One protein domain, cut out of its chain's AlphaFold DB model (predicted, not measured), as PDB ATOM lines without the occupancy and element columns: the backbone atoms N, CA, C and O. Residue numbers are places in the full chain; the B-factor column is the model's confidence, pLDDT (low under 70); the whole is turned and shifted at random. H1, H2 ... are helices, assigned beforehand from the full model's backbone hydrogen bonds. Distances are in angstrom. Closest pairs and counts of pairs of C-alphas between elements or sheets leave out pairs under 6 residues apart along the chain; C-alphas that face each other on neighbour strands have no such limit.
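This is residues 143 to 184 of the 188 residues of an uncharacterized protein of Pelagimonas varians (UniProt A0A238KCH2). What does the model look like? Two helices cross near their middles as an X, H1 first and the longer H2 over it, with a loop, residues 154 to 163, swinging round from the last residue of H1 to the first of H2, and a tail, residues 178 to 184, turning at the other end of H2. What is it made of, and how is it shaped? The printed part has 42 residues with two named helices, H1 then H2, and no named strand, and its class is all helix. It is compact, with a radius of gyration of the C-alphas of 9.6 A, and elongated, spanning 27 by 17 by 15 A.

How does H1, residues 143 to 153, stand to H2, residues 164 to 177? They touch, with 29 pairs of C-alphas within 8 A; the closest C-alphas are those of Gly 148 and Lys 170, 3.9 A apart. Their lines are about perpendicular, at 78 degrees, and their centres are 7.0 A apart. What do the backbones show? In H1 and H2 every O i to N i+4 pair is within hydrogen-bond range.

Where is H1? It has 11 residues and begins at C-alpha 143, at (32.995, 41.013, -18.810); it measures 15.0 A from first to last C-alpha. Where is H2? It has 14 residues, measures 20.2 A from first to last C-alpha and ends at C-alpha 177, at (23.913, 50.528, -11.080).

How large is it? The two C-alphas farthest apart are those of Pro 162 and Gly 180, at 28.0 A. Is it printed without a cut? The printed part has no cut, and the link from H1 to H2, 10 residues, is short. How confident is the model? The mean pLDDT of the printed part is 97.3, and no printed residue is under 70.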
ATOM      1  N   LYS A 143      31.937  40.980 -19.841       97.88
ATOM      2  CA  LYS A 143      32.995  41.013 -18.810       97.88
ATOM      3  C   LYS A 143      32.889  42.215 -17.874       97.88
ATOM      4  O   LYS A 143      33.058  42.070 -16.673       97.88
ATOM      5  N   TRP A 144      32.537  43.390 -18.407       98.50
ATOM      6  CA  TRP A 144      32.363  44.591 -17.584       98.50
ATOM      7  C   TRP A 144      31.280  44.436 -16.514       98.50
ATOM      8  O   TRP A 144      31.342  45.107 -15.495       98.50
ATOM      9  N   TYR A 145      30.291  43.577 -16.748       98.62
ATOM     10  CA  TYR A 145      29.208  43.319 -15.815       98.62
ATOM     11  C   TYR A 145      29.602  42.249 -14.789       98.62
ATOM     12  O   TYR A 145      29.413  42.467 -13.596       98.62
ATOM     13  N   ILE A 146      30.217  41.147 -15.233       98.44
ATOM     14  CA  ILE A 146      30.667  40.046 -14.364       98.44
ATOM     15  C   ILE A 146      31.818  40.487 -13.450       98.44
ATOM     16  O   ILE A 146      31.648  40.540 -12.231       98.44
ATOM     17  N   GLU A 147      32.945  40.898 -14.034       98.25
ATOM     18  CA  GLU A 147      34.138  41.360 -13.310       98.25
ATOM     19  C   GLU A 147      33.885  42.689 -12.602       98.25
ATOM     20  O   GLU A 147      34.298  42.897 -11.462       98.25
ATOM     21  N   GLY A 148      33.167  43.605 -13.262       98.44
ATOM     22  CA  GLY A 148      32.866  44.912 -12.685       98.44
ATOM     23  C   GLY A 148      32.030  44.801 -11.415       98.44
ATOM     24  O   GLY A 148      32.343  45.486 -10.445       98.44
ATOM     25  N   MET A 149      31.039  43.899 -11.371       98.44
ATOM     26  CA  MET A 149      30.305  43.586 -10.140       98.44
ATOM     27  C   MET A 149      31.230  43.017  -9.064       98.44
ATOM     28  O   MET A 149      31.175  43.470  -7.919       98.44
ATOM     29  N   GLY A 150      32.081  42.052  -9.433       98.25
ATOM     30  CA  GLY A 150      33.053  41.447  -8.526       98.25
ATOM     31  C   GLY A 150      33.925  42.504  -7.854       98.25
ATOM     32  O   GLY A 150      34.034  42.530  -6.634       98.25
ATOM     33  N   TYR A 151      34.506  43.428  -8.621       98.38
ATOM     34  CA  TYR A 151      35.362  44.494  -8.084       98.38
ATOM     35  C   TYR A 151      34.612  45.648  -7.410       98.38
ATOM     36  O   TYR A 151      35.161  46.305  -6.522       98.38
ATOM     37  N   ALA A 152      33.387  45.950  -7.838       98.00
ATOM     38  CA  ALA A 152      32.580  47.006  -7.235       98.00
ATOM     39  C   ALA A 152      32.080  46.614  -5.843       98.00
ATOM     40  O   ALA A 152      32.038  47.455  -4.948       98.00
ATOM     41  N   LEU A 153      31.714  45.342  -5.659       97.94
ATOM     42  CA  LEU A 153      31.005  44.873  -4.469       97.94
ATOM     43  C   LEU A 153      31.864  44.008  -3.542       97.94
ATOM     44  O   LEU A 153      31.383  43.614  -2.483       97.94
ATOM     45  N   SER A 154      33.120  43.715  -3.887       98.12
ATOM     46  CA  SER A 154      34.044  42.989  -3.004       98.12
ATOM     47  C   SER A 154      34.630  43.836  -1.873       98.12
ATOM     48  O   SER A 154      35.173  43.282  -0.919       98.12
ATOM     49  N   GLY A 155      34.539  45.167  -1.967       97.19
ATOM     50  CA  GLY A 155      35.235  46.076  -1.055       97.19
ATOM     51  C   GLY A 155      36.748  46.136  -1.294       97.19
ATOM     52  O   GLY A 155      37.488  46.475  -0.376       97.19
ATOM     53  N   ASP A 156      37.212  45.789  -2.501       97.69
ATOM     54  CA  ASP A 156      38.622  45.902  -2.887       97.69
ATOM     55  C   ASP A 156      39.118  47.353  -2.709       97.69
ATOM     56  O   ASP A 156      38.595  48.258  -3.378       97.69
ATOM     57  N   PRO A 157      40.097  47.594  -1.810       97.12
ATOM     58  CA  PRO A 157      40.562  48.936  -1.480       97.12
ATOM     59  C   PRO A 157      41.511  49.513  -2.536       97.12
ATOM     60  O   PRO A 157      41.840  50.698  -2.473       97.12
ATOM     61  N   ARG A 158      41.989  48.701  -3.487       96.25
ATOM     62  CA  ARG A 158      42.955  49.139  -4.497       96.25
ATOM     63  C   ARG A 158      42.306  50.154  -5.437       96.25
ATOM     64  O   ARG A 158      41.228  49.921  -5.988       96.25
ATOM     65  N   ASN A 159      42.983  51.284  -5.623       93.62
ATOM     66  CA  ASN A 159      42.576  52.339  -6.541       93.62
ATOM     67  C   ASN A 159      43.823  53.058  -7.101       93.62
ATOM     68  O   ASN A 159      44.496  53.753  -6.338       93.62
ATOM     69  N   PRO A 160      44.144  52.909  -8.399       94.12
ATOM     70  CA  PRO A 160      43.427  52.087  -9.377       94.12
ATOM     71  C   PRO A 160      43.571  50.582  -9.097       94.12
ATOM     72  O   PRO A 160      44.470  50.149  -8.374       94.12
ATOM     73  N   LEU A 161      42.685  49.772  -9.683       96.31
ATOM     74  CA  LEU A 161      42.884  48.321  -9.730       96.31
ATOM     75  C   LEU A 161      44.176  47.961 -10.497       96.31
ATOM     76  O   LEU A 161      44.570  48.712 -11.393       96.31
ATOM     77  N   PRO A 162      44.812  46.802 -10.210       91.12
ATOM     78  CA  PRO A 162      46.113  46.439 -10.786       91.12
ATOM     79  C   PRO A 162      46.164  46.436 -12.316       91.12
ATOM     80  O   PRO A 162      47.217  46.690 -12.897       91.12
ATOM     81  N   ARG A 163      45.030  46.163 -12.973       93.88
ATOM     82  CA  ARG A 163      44.918  46.213 -14.428       93.88
ATOM     83  C   ARG A 163      43.901  47.280 -14.870       93.88
ATOM     84  O   ARG A 163      42.766  47.277 -14.377       93.88
ATOM     85  N   PRO A 164      44.254  48.190 -15.803       96.44
ATOM     86  CA  PRO A 164      43.381  49.299 -16.198       96.44
ATOM     87  C   PRO A 164      42.012  48.885 -16.753       96.44
ATOM     88  O   PRO A 164      41.036  49.616 -16.606       96.44
ATOM     89  N   GLU A 165      41.904  47.735 -17.417       97.50
ATOM     90  CA  GLU A 165      40.630  47.215 -17.917       97.50
ATOM     91  C   GLU A 165      39.664  46.841 -16.798       97.50
ATOM     92  O   GLU A 165      38.470  47.104 -16.935       97.50
ATOM     93  N   LEU A 166      40.171  46.320 -15.679       97.44
ATOM     94  CA  LEU A 166      39.355  45.989 -14.514       97.44
ATOM     95  C   LEU A 166      38.790  47.257 -13.878       97.44
ATOM     96  O   LEU A 166      37.615  47.291 -13.513       97.44
ATOM     97  N   GLN A 167      39.588  48.330 -13.832       98.00
ATOM     98  CA  GLN A 167      39.103  49.639 -13.396       98.00
ATOM     99  C   GLN A 167      37.965  50.126 -14.302       98.00
ATOM    100  O   GLN A 167      36.890  50.461 -13.812       98.00
ATOM    101  N   ARG A 168      38.139  50.057 -15.631       98.31
ATOM    102  CA  ARG A 168      37.075  50.421 -16.587       98.31
ATOM    103  C   ARG A 168      35.813  49.570 -16.419       98.31
ATOM    104  O   ARG A 168      34.707  50.076 -16.604       98.31
ATOM    105  N   TYR A 169      35.956  48.285 -16.097       98.62
ATOM    106  CA  TYR A 169      34.829  47.393 -15.824       98.62
ATOM    107  C   TYR A 169      34.085  47.788 -14.547       98.62
ATOM    108  O   TYR A 169      32.866  47.952 -14.598       98.62
ATOM    109  N   LYS A 170      34.807  48.023 -13.446       98.50
ATOM    110  CA  LYS A 170      34.250  48.523 -12.179       98.50
ATOM    111  C   LYS A 170      33.506  49.845 -12.379       98.50
ATOM    112  O   LYS A 170      32.353  49.967 -11.967       98.50
ATOM    113  N   ASP A 171      34.112  50.805 -13.077       98.44
ATOM    114  CA  ASP A 171      33.508  52.119 -13.331       98.44
ATOM    115  C   ASP A 171      32.229  52.001 -14.167       98.44
ATOM    116  O   ASP A 171      31.202  52.607 -13.847       98.44
ATOM    117  N   LYS A 172      32.255  51.168 -15.215       98.69
ATOM    118  CA  LYS A 172      31.079  50.923 -16.056       98.69
ATOM    119  C   LYS A 172      29.957  50.232 -15.282       98.69
ATOM    120  O   LYS A 172      28.797  50.612 -15.448       98.69
ATOM    121  N   TYR A 173      30.282  49.256 -14.436       98.69
ATOM    122  CA  TYR A 173      29.307  48.606 -13.564       98.69
ATOM    123  C   TYR A 173      28.672  49.601 -12.584       98.69
ATOM    124  O   TYR A 173      27.447  49.676 -12.500       98.69
ATOM    125  N   ASN A 174      29.482  50.428 -11.922       98.44
ATOM    126  CA  ASN A 174      28.999  51.458 -11.001       98.44
ATOM    127  C   ASN A 174      28.077  52.463 -11.702       98.44
ATOM    128  O   ASN A 174      26.990  52.755 -11.204       98.44
ATOM    129  N   ALA A 175      28.458  52.942 -12.889       98.56
ATOM    130  CA  ALA A 175      27.618  53.831 -13.689       98.56
ATOM    131  C   ALA A 175      26.304  53.162 -14.133       98.56
ATOM    132  O   ALA A 175      25.278  53.828 -14.263       98.56
ATOM    133  N   TRP A 176      26.318  51.849 -14.378       98.50
ATOM    134  CA  TRP A 176      25.121  51.089 -14.721       98.50
ATOM    135  C   TRP A 176      24.186  50.915 -13.513       98.50
ATOM    136  O   TRP A 176      22.991  51.168 -13.655       98.50
ATOM    137  N   ILE A 177      24.704  50.587 -12.324       98.00
ATOM    138  CA  ILE A 177      23.913  50.528 -11.080       98.00
ATOM    139  C   ILE A 177      23.354  51.906 -10.700       98.00
ATOM    140  O   ILE A 177      22.186  52.005 -10.332       98.00
ATOM    141  N   ALA A 178      24.124  52.985 -10.872       98.19
ATOM    142  CA  ALA A 178      23.686  54.354 -10.574       98.19
ATOM    143  C   ALA A 178      22.453  54.805 -11.386       98.19
ATOM    144  O   ALA A 178      21.757  55.735 -10.990       98.19
ATOM    145  N   LYS A 179      22.145  54.127 -12.501       98.00
ATOM    146  CA  LYS A 179      20.920  54.340 -13.292       98.00
ATOM    147  C   LYS A 179      19.691  53.604 -12.736       98.00
ATOM    148  O   LYS A 179      18.657  53.578 -13.394       98.00
ATOM    149  N   GLY A 180      19.796  52.981 -11.561       97.50
ATOM    150  CA  GLY A 180      18.719  52.213 -10.932       97.50
ATOM    151  C   GLY A 180      18.586  50.777 -11.448       97.50
ATOM    152  O   GLY A 180      17.593  50.112 -11.159       97.50
ATOM    153  N   ASN A 181      19.568  50.280 -12.208       97.88
ATOM    154  CA  ASN A 181      19.583  48.878 -12.610       97.88
ATOM    155  C   ASN A 181      19.862  47.971 -11.406       97.88
ATOM    156  O   ASN A 181      20.550  48.355 -10.463       97.88
ATOM    157  N   HIS A 182      19.353  46.741 -11.457       96.00
ATOM    158  CA  HIS A 182      19.532  45.770 -10.382       96.00
ATOM    159  C   HIS A 182      20.519  44.685 -10.795       96.00
ATOM    160  O   HIS A 182      20.339  44.064 -11.843       96.00
ATOM    161  N   TRP A 183      21.509  44.389  -9.946       95.31
ATOM    162  CA  TRP A 183      22.575  43.427 -10.252       95.31
ATOM    163  C   TRP A 183      22.056  42.061 -10.693       95.31
ATOM    164  O   TRP A 183      22.725  41.398 -11.460       95.31
ATOM    165  N   SER A 184      20.882  41.618 -10.237       94.94
ATOM    166  CA  SER A 184      20.341  40.295 -10.573       94.94
ATOM    167  C   SER A 184      19.645  40.229 -11.942       94.94
ATOM    168  O   SER A 184      19.063  39.192 -12.269       94.94
TER     169      SER A 184